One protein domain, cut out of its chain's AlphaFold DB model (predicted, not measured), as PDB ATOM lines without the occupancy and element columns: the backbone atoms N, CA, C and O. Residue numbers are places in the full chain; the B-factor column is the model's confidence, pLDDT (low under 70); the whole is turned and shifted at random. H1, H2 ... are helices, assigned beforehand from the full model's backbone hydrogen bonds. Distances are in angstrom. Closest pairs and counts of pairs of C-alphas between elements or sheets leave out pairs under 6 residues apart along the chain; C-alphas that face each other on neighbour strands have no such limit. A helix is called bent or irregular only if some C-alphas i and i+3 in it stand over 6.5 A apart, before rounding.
ATOM      1  N   VAL A 384      20.782  52.956  21.022       94.62
ATOM      2  CA  VAL A 384      21.970  52.166  20.678       94.62
ATOM      3  C   VAL A 384      21.874  51.632  19.246       94.62
ATOM      4  O   VAL A 384      22.836  51.757  18.496       94.62
ATOM      5  N   CYS A 385      20.712  51.121  18.816       95.00
ATOM      6  CA  CYS A 385      20.512  50.710  17.421       95.00
ATOM      7  C   CYS A 385      20.739  51.871  16.442       95.00
ATOM      8  O   CYS A 385      21.430  51.691  15.442       95.00
ATOM      9  N   ASP A 386      20.218  53.061  16.740       92.62
ATOM     10  CA  ASP A 386      20.392  54.244  15.895       92.62
ATOM     11  C   ASP A 386      21.866  54.665  15.812       92.62
ATOM     12  O   ASP A 386      22.379  54.961  14.726       92.62
ATOM     13  N   ARG A 387      22.588  54.637  16.942       94.62
ATOM     14  CA  ARG A 387      24.034  54.901  16.979       94.62
ATOM     15  C   ARG A 387      24.819  53.877  16.163       94.62
ATOM     16  O   ARG A 387      25.680  54.285  15.379       94.62
ATOM     17  N   ILE A 388      24.501  52.586  16.283       95.38
ATOM     18  CA  ILE A 388      25.118  51.524  15.476       95.38
ATOM     19  C   ILE A 388      24.832  51.761  13.993       95.38
ATOM     20  O   ILE A 388      25.769  51.781  13.200       95.38
ATOM     21  N   ALA A 389      23.579  52.007  13.605       93.19
ATOM     22  CA  ALA A 389      23.207  52.233  12.210       93.19
ATOM     23  C   ALA A 389      23.985  53.413  11.599       93.19
ATOM     24  O   ALA A 389      24.588  53.280  10.531       93.19
ATOM     25  N   ALA A 390      24.058  54.543  12.310       93.38
ATOM     26  CA  ALA A 390      24.835  55.707  11.883       93.38
ATOM     27  C   ALA A 390      26.353  55.432  11.852       93.38
ATOM     28  O   ALA A 390      27.066  55.903  10.961       93.38
ATOM     29  N   GLY A 391      26.874  54.678  12.824       95.44
ATOM     30  CA  GLY A 391      28.277  54.267  12.878       95.44
ATOM     31  C   GLY A 391      28.672  53.363  11.713       95.44
ATOM     32  O   GLY A 391      29.683  53.620  11.058       95.44
ATOM     33  N   MET A 392      27.844  52.364  11.408       96.69
ATOM     34  CA  MET A 392      28.064  51.412  10.322       96.69
ATOM     35  C   MET A 392      27.926  52.063   8.947       96.69
ATOM     36  O   MET A 392      28.759  51.821   8.077       96.69
ATOM     37  N   PHE A 393      26.955  52.960   8.758       94.88
ATOM     38  CA  PHE A 393      26.835  53.720   7.513       94.88
ATOM     39  C   PHE A 393      28.088  54.566   7.228       94.88
ATOM     40  O   PHE A 393      28.639  54.529   6.123       94.88
ATOM     41  N   ARG A 394      28.598  55.282   8.245       96.31
ATOM     42  CA  ARG A 394      29.855  56.043   8.136       96.31
ATOM     43  C   ARG A 394      31.049  55.138   7.856       96.31
ATOM     44  O   ARG A 394      31.885  55.488   7.024       96.31
ATOM     45  N   PHE A 395      31.118  53.985   8.523       97.25
ATOM     46  CA  PHE A 395      32.154  52.988   8.274       97.25
ATOM     47  C   PHE A 395      32.147  52.539   6.811       97.25
ATOM     48  O   PHE A 395      33.175  52.666   6.159       97.25
ATOM     49  N   PHE A 396      31.012  52.088   6.269       96.81
ATOM     50  CA  PHE A 396      30.946  51.591   4.891       96.81
ATOM     51  C   PHE A 396      31.256  52.664   3.851       96.81
ATOM     52  O   PHE A 396      31.996  52.391   2.909       96.81
ATOM     53  N   THR A 397      30.768  53.888   4.057       94.62
ATOM     54  CA  THR A 397      31.067  55.023   3.169       94.62
ATOM     55  C   THR A 397      32.574  55.288   3.108       94.62
ATOM     56  O   THR A 397      33.148  55.426   2.027       94.62
ATOM     57  N   ARG A 398      33.244  55.309   4.270       96.94
ATOM     58  CA  ARG A 398      34.699  55.489   4.343       96.94
ATOM     59  C   ARG A 398      35.449  54.289   3.760       96.94
ATOM     60  O   ARG A 398      36.379  54.473   2.983       96.94
ATOM     61  N   TYR A 399      35.015  53.078   4.096       96.88
ATOM     62  CA  TYR A 399      35.643  51.833   3.666       96.88
ATOM     63  C   TYR A 399      35.603  51.665   2.143       96.88
ATOM     64  O   TYR A 399      36.608  51.294   1.541       96.88
ATOM     65  N   GLN A 400      34.478  52.006   1.500       96.19
ATOM     66  CA  GLN A 400      34.363  52.020   0.037       96.19
ATOM     67  C   GLN A 400      35.417  52.939  -0.585       96.19
ATOM     68  O   GLN A 400      36.101  52.548  -1.532       96.19
ATOM     69  N   TYR A 401      35.556  54.154  -0.049       95.31
ATOM     70  CA  TYR A 401      36.557  55.101  -0.520       95.31
ATOM     71  C   TYR A 401      37.972  54.538  -0.343       95.31
ATOM     72  O   TYR A 401      38.701  54.431  -1.326       95.31
ATOM     73  N   GLU A 402      38.331  54.090   0.864       96.44
ATOM     74  CA  GLU A 402      39.653  53.536   1.195       96.44
ATOM     75  C   GLU A 402      40.041  52.368   0.277       96.44
ATOM     76  O   GLU A 402      41.114  52.394  -0.326       96.44
ATOM     77  N   VAL A 403      39.152  51.387   0.098       95.69
ATOM     78  CA  VAL A 403      39.390  50.233  -0.786       95.69
ATOM     79  C   VAL A 403      39.465  50.656  -2.257       95.69
ATOM     80  O   VAL A 403      40.184  50.038  -3.037       95.69
ATOM     81  N   SER A 404      38.774  51.717  -2.673       93.00
ATOM     82  CA  SER A 404      38.840  52.172  -4.067       93.00
ATOM     83  C   SER A 404      40.141  52.907  -4.412       93.00
ATOM     84  O   SER A 404      40.674  52.714  -5.506       93.00
ATOM     85  N   VAL A 405      40.677  53.714  -3.488       94.31
ATOM     86  CA  VAL A 405      41.812  54.612  -3.773       94.31
ATOM     87  C   VAL A 405      43.156  54.117  -3.239       94.31
ATOM     88  O   VAL A 405      44.197  54.561  -3.721       94.31
ATOM     89  N   SER A 406      43.172  53.221  -2.247       96.31
ATOM     90  CA  SER A 406      44.396  52.796  -1.561       96.31
ATOM     91  C   SER A 406      44.733  51.336  -1.845       96.31
ATOM     92  O   SER A 406      44.009  50.421  -1.459       96.31
ATOM     93  N   GLU A 407      45.890  51.102  -2.466       95.69
ATOM     94  CA  GLU A 407      46.390  49.748  -2.722       95.69
ATOM     95  C   GLU A 407      46.607  48.953  -1.431       95.69
ATOM     96  O   GLU A 407      46.151  47.818  -1.344       95.69
ATOM     97  N   SER A 408      47.175  49.579  -0.398       97.44
ATOM     98  CA  SER A 408      47.379  48.941   0.908       97.44
ATOM     99  C   SER A 408      46.066  48.472   1.554       97.44
ATOM    100  O   SER A 408      46.016  47.364   2.081       97.44
ATOM    101  N   HIS A 409      44.980  49.252   1.459       96.81
ATOM    102  CA  HIS A 409      43.675  48.833   1.990       96.81
ATOM    103  C   HIS A 409      43.038  47.717   1.150       96.81
ATOM    104  O   HIS A 409      42.357  46.850   1.700       96.81
ATOM    105  N   ARG A 410      43.279  47.685  -0.172       95.31
ATOM    106  CA  ARG A 410      42.875  46.545  -1.015       95.31
ATOM    107  C   ARG A 410      43.620  45.280  -0.624       95.31
ATOM    108  O   ARG A 410      42.990  44.239  -0.474       95.31
ATOM    109  N   GLU A 411      44.931  45.357  -0.427       95.69
ATOM    110  CA  GLU A 411      45.731  44.218   0.028       95.69
ATOM    111  C   GLU A 411      45.264  43.711   1.396       95.69
ATOM    112  O   GLU A 411      45.112  42.506   1.579       95.69
ATOM    113  N   GLU A 412      44.944  44.610   2.330       96.56
ATOM    114  CA  GLU A 412      44.381  44.248   3.634       96.56
ATOM    115  C   GLU A 412      42.993  43.592   3.513       96.56
ATOM    116  O   GLU A 412      42.725  42.594   4.186       96.56
ATOM    117  N   HIS A 413      42.118  44.109   2.640       95.81
ATOM    118  CA  HIS A 413      40.816  43.502   2.341       95.81
ATOM    119  C   HIS A 413      40.984  42.075   1.798       95.81
ATOM    120  O   HIS A 413      40.319  41.150   2.266       95.81
ATOM    121  N   LEU A 414      41.923  41.876   0.867       95.00
ATOM    122  CA  LEU A 414      42.235  40.570   0.283       95.00
ATOM    123  C   LEU A 414      42.821  39.599   1.305       95.00
ATOM    124  O   LEU A 414      42.371  38.459   1.387       95.00
ATOM    125  N   ALA A 415      43.787  40.053   2.106       93.94
ATOM    126  CA  ALA A 415      44.452  39.239   3.119       93.94
ATOM    127  C   ALA A 415      43.480  38.710   4.185       93.94
ATOM    128  O   ALA A 415      43.731  37.668   4.787       93.94
ATOM    129  N   ARG A 416      42.365  39.413   4.412       93.75
ATOM    130  CA  ARG A 416      41.310  39.017   5.357       93.75
ATOM    131  C   ARG A 416      40.195  38.172   4.742       93.75
ATOM    132  O   ARG A 416      39.314  37.740   5.479       93.75
ATOM    133  N   GLY A 417      40.204  37.963   3.426       95.12
ATOM    134  CA  GLY A 417      39.106  37.301   2.717       95.12
ATOM    135  C   GLY A 417      37.865  38.186   2.526       95.12
ATOM    136  O   GLY A 417      36.796  37.672   2.218       95.12
ATOM    137  N   GLY A 418      37.991  39.505   2.697       96.12
ATOM    138  CA  GLY A 418      36.904  40.473   2.560       96.12
ATOM    139  C   GLY A 418      36.102  40.735   3.842       96.12
ATOM    140  O   GLY A 418      36.643  40.724   4.950       96.12
ATOM    141  N   LEU A 419      34.807  41.040   3.688       97.06
ATOM    142  CA  LEU A 419      33.853  41.169   4.799       97.06
ATOM    143  C   LEU A 419      33.126  39.835   5.031       97.06
ATOM    144  O   LEU A 419      32.952  39.052   4.099       97.06
ATOM    145  N   CYS A 420      32.660  39.580   6.260       96.19
ATOM    146  CA  CYS A 420      31.816  38.408   6.527       96.19
ATOM    147  C   CYS A 420      30.520  38.459   5.689       96.19
ATOM    148  O   CYS A 420      30.083  39.556   5.334       96.19
ATOM    149  N   PRO A 421      29.863  37.315   5.401       94.25
ATOM    150  CA  PRO A 421      28.725  37.268   4.477       94.25
ATOM    151  C   PRO A 421      27.631  38.310   4.752       94.25
ATOM    152  O   PRO A 421      27.146  38.947   3.823       94.25
ATOM    153  N   LEU A 422      27.293  38.543   6.024       92.50
ATOM    154  CA  LEU A 422      26.343  39.583   6.425       92.50
ATOM    155  C   LEU A 422      26.796  40.987   6.000       92.50
ATOM    156  O   LEU A 422      26.050  41.718   5.349       92.50
ATOM    157  N   HIS A 423      28.019  41.369   6.369       96.06
ATOM    158  CA  HIS A 423      28.527  42.715   6.116       96.06
ATOM    159  C   HIS A 423      28.882  42.934   4.640       96.06
ATOM    160  O   HIS A 423      28.904  44.077   4.197       96.06
ATOM    161  N   THR A 424      29.092  41.871   3.858       96.75
ATOM    162  CA  THR A 424      29.173  41.951   2.393       96.75
ATOM    163  C   THR A 424      27.866  42.463   1.789       96.75
ATOM    164  O   THR A 424      27.898  43.390   0.983       96.75
ATOM    165  N   TRP A 425      26.718  41.927   2.214       94.69
ATOM    166  CA  TRP A 425      25.410  42.389   1.732       94.69
ATOM    167  C   TRP A 425      25.067  43.797   2.221       94.69
ATOM    168  O   TRP A 425      24.545  44.609   1.463       94.69
ATOM    169  N   GLN A 426      25.410  44.133   3.466       93.62
ATOM    170  CA  GLN A 426      25.232  45.503   3.953       93.62
ATOM    171  C   GLN A 426      26.125  46.498   3.201       93.62
ATOM    172  O   GLN A 426      25.668  47.586   2.864       93.62
ATOM    173  N   TYR A 427      27.370  46.123   2.900       96.19
ATOM    174  CA  TYR A 427      28.259  46.939   2.080       96.19
ATOM    175  C   TYR A 427      27.686  47.159   0.676       96.19
ATOM    176  O   TYR A 427      27.682  48.294   0.215       96.19
ATOM    177  N   GLU A 428      27.146  46.121   0.030       96.25
ATOM    178  CA  GLU A 428      26.482  46.241  -1.279       96.25
ATOM    179  C   GLU A 428      25.323  47.244  -1.246       96.25
ATOM    180  O   GLU A 428      25.238  48.093  -2.127       96.25
ATOM    181  N   SER A 429      24.520  47.247  -0.177       93.00
ATOM    182  CA  SER A 429      23.390  48.177  -0.039       93.00
ATOM    183  C   SER A 429      23.783  49.659   0.084       93.00
ATOM    184  O   SER A 429      22.928  50.534  -0.056       93.00
ATOM    185  N   VAL A 430      25.055  49.949   0.379       92.19
ATOM    186  CA  VAL A 430      25.590  51.311   0.544       92.19
ATOM    187  C   VAL A 430      26.521  51.687  -0.610       92.19
ATOM    188  O   VAL A 430      26.572  52.850  -1.011       92.19
ATOM    189  N   ALA A 431      27.269  50.723  -1.143       92.81
ATOM    190  CA  ALA A 431      28.285  50.958  -2.149       92.81
ATOM    191  C   ALA A 431      27.702  51.078  -3.562       92.81
ATOM    192  O   ALA A 431      26.729  50.434  -3.941       92.81
ATOM    193  N   SER A 432      28.368  51.873  -4.399       91.31
ATOM    194  CA  SER A 432      28.110  51.843  -5.844       91.31
ATOM    195  C   SER A 432      28.513  50.490  -6.443       91.31
ATOM    196  O   SER A 432      29.431  49.837  -5.943       91.31
ATOM    197  N   ARG A 433      27.900  50.110  -7.574       93.25
ATOM    198  CA  ARG A 433      28.283  48.900  -8.326       93.25
ATOM    199  C   ARG A 433      29.784  48.870  -8.637       93.25
ATOM    200  O   ARG A 433      30.432  47.857  -8.398       93.25
ATOM    201  N   ASP A 434      30.349  50.003  -9.052       91.25
ATOM    202  CA  ASP A 434      31.787  50.138  -9.314       91.25
ATOM    203  C   ASP A 434      32.629  49.937  -8.047       91.25
ATOM    204  O   ASP A 434      33.670  49.279  -8.087       91.25
ATOM    205  N   GLY A 435      32.168  50.446  -6.900       91.50
ATOM    206  CA  GLY A 435      32.806  50.238  -5.598       91.50
ATOM    207  C   GLY A 435      32.793  48.774  -5.151       91.50
ATOM    208  O   GLY A 435      33.790  48.286  -4.614       91.50
ATOM    209  N   VAL A 436      31.704  48.048  -5.417       95.44
ATOM    210  CA  VAL A 436      31.618  46.599  -5.176       95.44
ATOM    211  C   VAL A 436      32.575  45.843  -6.096       95.44
ATOM    212  O   VAL A 436      33.370  45.039  -5.612       95.44
ATOM    213  N   CYS A 437      32.565  46.136  -7.400       95.75
ATOM    214  CA  CYS A 437      33.475  45.511  -8.360       95.75
ATOM    215  C   CYS A 437      34.947  45.771  -8.011       95.75
ATOM    216  O   CYS A 437      35.754  44.842  -8.035       95.75
ATOM    217  N   THR A 438      35.289  47.002  -7.627       93.31
ATOM    218  CA  THR A 438      36.654  47.391  -7.238       93.31
ATOM    219  C   THR A 438      37.134  46.633  -6.001       93.31
ATOM    220  O   THR A 438      38.286  46.202  -5.960       93.31
ATOM    221  N   ALA A 439      36.256  46.432  -5.015       94.19
ATOM    222  CA  ALA A 439      36.586  45.707  -3.791       94.19
ATOM    223  C   ALA A 439      36.683  44.183  -4.006       94.19
ATOM    224  O   ALA A 439      37.661  43.559  -3.593       94.19
ATOM    225  N   TYR A 440      35.694  43.577  -4.672       97.06
ATOM    226  CA  TYR A 440      35.524  42.118  -4.681       97.06
ATOM    227  C   TYR A 440      36.111  41.405  -5.905       97.06
ATOM    228  O   TYR A 440      36.427  40.219  -5.802       97.06
ATOM    229  N   ALA A 441      36.318  42.064  -7.052       96.81
ATOM    230  CA  ALA A 441      36.883  41.379  -8.222       96.81
ATOM    231  C   ALA A 441      38.296  40.804  -7.966       96.81
ATOM    232  O   ALA A 441      38.525  39.634  -8.299       96.81
ATOM    233  N   PRO A 442      39.235  41.531  -7.318       95.50
ATOM    234  CA  PRO A 442      40.542  40.968  -6.978       95.50
ATOM    235  C   PRO A 442      40.448  39.813  -5.968       95.50
ATOM    236  O   PRO A 442      41.215  38.850  -6.061       95.50
ATOM    237  N   LEU A 443      39.478  39.864  -5.046       95.75
ATOM    238  CA  LEU A 443      39.239  38.811  -4.055       95.75
ATOM    239  C   LEU A 443      38.768  37.526  -4.728       95.75
ATOM    240  O   LEU A 443      39.337  36.463  -4.491       95.75
ATOM    241  N   LEU A 444      37.796  37.623  -5.635       96.31
ATOM    242  CA  LEU A 444      37.318  36.481  -6.412       96.31
ATOM    243  C   LEU A 444      38.450  35.849  -7.235       96.31
ATOM    244  O   LEU A 444      38.589  34.627  -7.259       96.31
ATOM    245  N   ALA A 445      39.315  36.660  -7.851       95.50
ATOM    246  CA  ALA A 445      40.484  36.157  -8.573       95.50
ATOM    247  C   ALA A 445      41.487  35.430  -7.651       95.50
ATOM    248  O   ALA A 445      42.063  34.409  -8.041       95.50
ATOM    249  N   ALA A 446      41.695  35.918  -6.424       93.88
ATOM    250  CA  ALA A 446      42.516  35.242  -5.420       93.88
ATOM    251  C   ALA A 446      41.891  33.910  -4.969       93.88
ATOM    252  O   ALA A 446      42.570  32.884  -4.989       93.88
ATOM    253  N   LEU A 447      40.590  33.897  -4.669       93.25
ATOM    254  CA  LEU A 447      39.853  32.692  -4.278       93.25
ATOM    255  C   LEU A 447      39.905  31.609  -5.361       93.25
ATOM    256  O   LEU A 447      40.164  30.448  -5.054       93.25
ATOM    257  N   VAL A 448      39.743  31.972  -6.638       95.56
ATOM    258  CA  VAL A 448      39.862  31.020  -7.757       95.56
ATOM    259  C   VAL A 448      41.246  30.368  -7.804       95.56
ATOM    260  O   VAL A 448      41.341  29.167  -8.064       95.56
ATOM    261  N   ARG A 449      42.324  31.122  -7.543       94.88
ATOM    262  CA  ARG A 449      43.683  30.557  -7.468       94.88
ATOM    263  C   ARG A 449      43.802  29.566  -6.311       94.88
ATOM    264  O   ARG A 449      44.185  28.426  -6.549       94.88
ATOM    265  N   HIS A 450      43.358  29.943  -5.112       93.12
ATOM    266  CA  HIS A 450      43.376  29.051  -3.950       93.12
ATOM    267  C   HIS A 450      42.566  27.767  -4.173       93.12
ATOM    268  O   HIS A 450      43.021  26.680  -3.821       93.12
ATOM    269  N   LEU A 451      41.392  27.861  -4.805       93.12
ATOM    270  CA  LEU A 451      40.563  26.697  -5.127       93.12
ATOM    271  C   LEU A 451      41.255  25.751  -6.121       93.12
ATOM    272  O   LEU A 451      41.195  24.534  -5.941       93.12
ATOM    273  N   ARG A 452      41.953  26.283  -7.133       94.88
ATOM    274  CA  ARG A 452      42.742  25.476  -8.086       94.88
ATOM    275  C   ARG A 452      43.932  24.788  -7.421       94.88
ATOM    276  O   ARG A 452      44.181  23.613  -7.701       94.88
ATOM    277  N   ASP A 453      44.625  25.482  -6.523       93.31
ATOM    278  CA  ASP A 453      45.752  24.921  -5.773       93.31
ATOM    279  C   ASP A 453      45.290  23.784  -4.852       93.31
ATOM    280  O   ASP A 453      45.906  22.719  -4.810       93.31
ATOM    281  N   MET A 454      44.155  23.967  -4.166       93.38
ATOM    282  CA  MET A 454      43.549  22.918  -3.341       93.38
ATOM    283  C   MET A 454      43.124  21.707  -4.170       93.38
ATOM    284  O   MET A 454      43.439  20.583  -3.781       93.38
ATOM    285  N   ALA A 455      42.469  21.930  -5.314       91.75
ATOM    286  CA  ALA A 455      42.045  20.864  -6.221       91.75
ATOM    287  C   ALA A 455      43.226  20.058  -6.791       91.75
ATOM    288  O   ALA A 455      43.077  18.877  -7.093       91.75
ATOM    289  N   SER A 456      44.397  20.688  -6.915       92.75
ATOM    290  CA  SER A 456      45.627  20.047  -7.396       92.75
ATOM    291  C   SER A 456      46.423  19.355  -6.281       92.75
ATOM    292  O   SER A 456      47.335  18.579  -6.566       92.75
ATOM    293  N   SER A 457      46.110  19.623  -5.009       89.81
ATOM    294  CA  SER A 457      46.808  19.032  -3.865       89.81
ATOM    295  C   SER A 457      46.208  17.676  -3.474       89.81
ATOM    296  O   SER A 457      44.998  17.541  -3.313       89.81
ATOM    297  N   ILE A 458      47.057  16.663  -3.276       78.19
ATOM    298  CA  ILE A 458      46.634  15.360  -2.742       78.19
ATOM    299  C   ILE A 458      46.498  15.508  -1.222       78.19
ATOM    300  O   ILE A 458      47.495  15.514  -0.502       78.19
ATOM    301  N   GLY A 459      45.268  15.658  -0.732       86.38
ATOM    302  CA  GLY A 459      44.956  15.781   0.693       86.38
ATOM    303  C   GLY A 459      43.692  15.015   1.073       86.38
ATOM    304  O   GLY A 459      42.886  14.655   0.215       86.38
ATOM    305  N   SER A 460      43.507  14.753   2.369       93.81
ATOM    306  CA  SER A 460      42.242  14.204   2.868       93.81
ATOM    307  C   SER A 460      41.103  15.212   2.679       93.81
ATOM    308  O   SER A 460      41.321  16.426   2.688       93.81
ATOM    309  N   VAL A 461      39.866  14.718   2.568       92.06
ATOM    310  CA  VAL A 461      38.657  15.560   2.484       92.06
ATOM    311  C   VAL A 461      38.566  16.537   3.662       92.06
ATOM    312  O   VAL A 461      38.171  17.684   3.473       92.06
ATOM    313  N   ASP A 462      38.990  16.124   4.858       93.38
ATOM    314  CA  ASP A 462      39.006  16.995   6.039       93.38
ATOM    315  C   ASP A 462      40.009  18.146   5.902       93.38
ATOM    316  O   ASP A 462      39.715  19.272   6.296       93.38
ATOM    317  N   THR A 463      41.160  17.903   5.265       94.00
ATOM    318  CA  THR A 463      42.138  18.963   4.973       94.00
ATOM    319  C   THR A 463      41.553  19.995   4.009       94.00
ATOM    320  O   THR A 463      41.712  21.195   4.220       94.00
ATOM    321  N   ILE A 464      40.843  19.540   2.970       92.06
ATOM    322  CA  ILE A 464      40.165  20.426   2.011       92.06
ATOM    323  C   ILE A 464      39.048  21.216   2.704       92.06
ATOM    324  O   ILE A 464      38.946  22.422   2.500       92.06
ATOM    325  N   ARG A 465      38.241  20.569   3.556       92.44
ATOM    326  CA  ARG A 465      37.167  21.228   4.317       92.44
ATOM    327  C   ARG A 465      37.708  22.338   5.217       92.44
ATOM    328  O   ARG A 465      37.161  23.433   5.196       92.44
ATOM    329  N   ASN A 466      38.774  22.065   5.969       92.62
ATOM    330  CA  ASN A 466      39.370  23.055   6.865       92.62
ATOM    331  C   ASN A 466      39.916  24.250   6.075       92.62
ATOM    332  O   ASN A 466      39.591  25.387   6.391       92.62
ATOM    333  N   ARG A 467      40.628  24.003   4.967       92.31
ATOM    334  CA  ARG A 467      41.111  25.088   4.100       92.31
ATOM    335  C   ARG A 467      39.983  25.897   3.459       92.31
ATOM    336  O   ARG A 467      40.126  27.101   3.309       92.31
ATOM    337  N   LEU A 468      38.871  25.264   3.075       91.50
ATOM    338  CA  LEU A 468      37.692  25.975   2.569       91.50
ATOM    339  C   LEU A 468      37.065  26.871   3.643       91.50
ATOM    340  O   LEU A 468      36.630  27.971   3.318       91.50
ATOM    341  N   ALA A 469      37.029  26.418   4.899       89.81
ATOM    342  CA  ALA A 469      36.552  27.236   6.010       89.81
ATOM    343  C   ALA A 469      37.453  28.463   6.233       89.81
ATOM    344  O   ALA A 469      36.931  29.555   6.436       89.81
ATOM    345  N   ASP A 470      38.773  28.305   6.088       90.81
ATOM    346  CA  ASP A 470      39.752  29.393   6.231       90.81
ATOM    347  C   ASP A 470      39.657  30.464   5.122       90.81
ATOM    348  O   ASP A 470      40.140  31.580   5.301       90.81
ATOM    349  N   LEU A 471      39.038  30.155   3.971       89.88
ATOM    350  CA  LEU A 471      38.817  31.131   2.892       89.88
ATOM    351  C   LEU A 471      37.666  32.101   3.179       89.88
ATOM    352  O   LEU A 471      37.591  33.159   2.552       89.88
ATOM    353  N   CYS A 472      36.751  31.738   4.079       87.69
ATOM    354  CA  CYS A 472      35.596  32.556   4.410       87.69
ATOM    355  C   CYS A 472      35.918  33.456   5.614       87.69
ATOM    356  O   CYS A 472      36.277  32.942   6.674       87.69
ATOM    357  N   PRO A 473      35.745  34.784   5.510       91.94
ATOM    358  CA  PRO A 473      35.951  35.681   6.643       91.94
ATOM    359  C   PRO A 473      34.997  35.339   7.795       91.94
ATOM    360  O   PRO A 473      33.776  35.258   7.615       91.94
ATOM    361  N   SER A 474      35.560  35.172   8.993       91.25
ATOM    362  CA  SER A 474      34.801  34.986  10.227       91.25
ATOM    363  C   SER A 474      34.362  36.342  10.800       91.25
ATOM    364  O   SER A 474      34.905  37.390  10.427       91.25
ATOM    365  N   PRO A 475      33.387  36.373  11.726       92.56
ATOM    366  CA  PRO A 475      33.055  37.596  12.455       92.56
ATOM    367  C   PRO A 475      34.272  38.235  13.144       92.56
ATOM    368  O   PRO A 475      34.390  39.457  13.148       92.56
ATOM    369  N   ASP A 476      35.217  37.429  13.632       92.06
ATOM    370  CA  ASP A 476      36.405  37.914  14.344       92.06
ATOM    371  C   ASP A 476      37.427  38.589  13.415       92.06
ATOM    372  O   ASP A 476      38.125  39.523  13.820       92.06
ATOM    373  N   SER A 477      37.518  38.155  12.151       92.56
ATOM    374  CA  SER A 477      38.423  38.763  11.165       92.56
ATOM    375  C   SER A 477      37.795  39.947  10.419       92.56
ATOM    376  O   SER A 477      38.515  40.797   9.881       92.56
ATOM    377  N   CYS A 478      36.464  40.054  10.426       96.50
ATOM    378  CA  CYS A 478      35.723  41.080   9.704       96.50
ATOM    379  C   CYS A 478      35.898  42.479  10.342       96.50
ATOM    380  O   CYS A 478      35.521  42.692  11.499       96.50
ATOM    381  N   PRO A 479      36.417  43.486   9.608       96.38
ATOM    382  CA  PRO A 479      36.575  44.841  10.144       96.38
ATOM    383  C   PRO A 479      35.232  45.514  10.464       96.38
ATOM    384  O   PRO A 479      35.154  46.295  11.409       96.38
ATOM    385  N   ALA A 480      34.169  45.177   9.729       96.62
ATOM    386  CA  ALA A 480      32.828  45.696   9.978       96.62
ATOM    387  C   ALA A 480      32.229  45.137  11.285       96.62
ATOM    388  O   ALA A 480      31.671  45.902  12.064       96.62
ATOM    389  N   CYS A 481      32.427  43.842  11.577       96.62
ATOM    390  CA  CYS A 481      32.024  43.240  12.854       96.62
ATOM    391  C   CYS A 481      32.715  43.917  14.041       96.62
ATOM    392  O   CYS A 481      32.043  44.303  14.993       96.62
TER     393      CYS A 481
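Overview. This is residues 384 to 481 of the 586 residues of an uncharacterized protein of Syntrophorhabdaceae bacterium PtaU1.Bin034 (UniProt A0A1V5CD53). Two long helices, H4 and H1, meet near their ends as an L, with H2 and H3 tucked in around the corner. At the far end of H4 the chain turns and H5 folds back beside it at a small angle, and residues 471 to 481, with no named helix, run back from H5 toward H1 and H3. The first part of H1, residues 384 to 391, and the turn of residues 456 to 462 stick out at opposite ends of this elongated shape. The printed part has 98 residues with five named helices, H1 to H5 in order along the chain, and no named strand: its class is all helix. It is only just loose, close to compact, with a radius of gyration of the C-alphas of 15.2 A and spans of 49 by 29 by 20 A.

Arrangement. H4, residues 433 to 456, is the longest helix, with a kink of 35 degrees near residue 440; it is irregular, but only just, with C-alphas 439 and 442 6.9 A apart. With residues 435 to 439 alone it touches H1, residues 384 to 405, of which residues 400 to 404 alone touch H4. Their lines are about perpendicular at 76 degrees, and the closest C-alphas, of Gln 400 and Gly 435, are 6.1 A apart. H2, residues 407 to 415, touches residues 439 to 446 of H4 alone, the same way at a steep tilt of 45 degrees; the closest C-alphas, of Leu 414 and Leu 443, are 5.6 A apart. H2 and H1 touch only at the corner by their link, with the C-alphas of Val 403 and Arg 410 closest at 5.1 A. H3, residues 421 to 430, touches residues 393 to 397 of H1 alone, about perpendicular at 80 degrees, with the C-alphas of Phe 396 and Tyr 427 closest at 6.1 A. H5, residues 461 to 470, is close to H4 but not clearly touching it, opposite ways at a shallow tilt of 22 degrees; the closest C-alphas, of Met 454 and Ile 464, are 6.8 A apart. H5 is apart from H1, H2 and H3. In H1, H2, H3 and H5 every O i to N i+4 pair is within hydrogen-bond range; in H4, 18 of 20 are.

Along the chain. H4 is 33.7 A long from first to last C-alpha; C-alpha 433 is at (28.283, 48.900, -8.326), and C-alpha 456 is at (45.627, 20.047, -7.396). H1 is 31.6 A long and begins at C-alpha 384, (21.970, 52.166, 20.678). H2 is 12.2 A long, H3 14.9 A and H5 14.4 A.

Size, cuts and confidence. The two C-alphas farthest apart, of Asp 386 and Ile 458, are 50.5 A from each other. The printed part has no cut, and its four links between helices are tight. The mean pLDDT of the printed part is 94.0, and no printed residue is under 70.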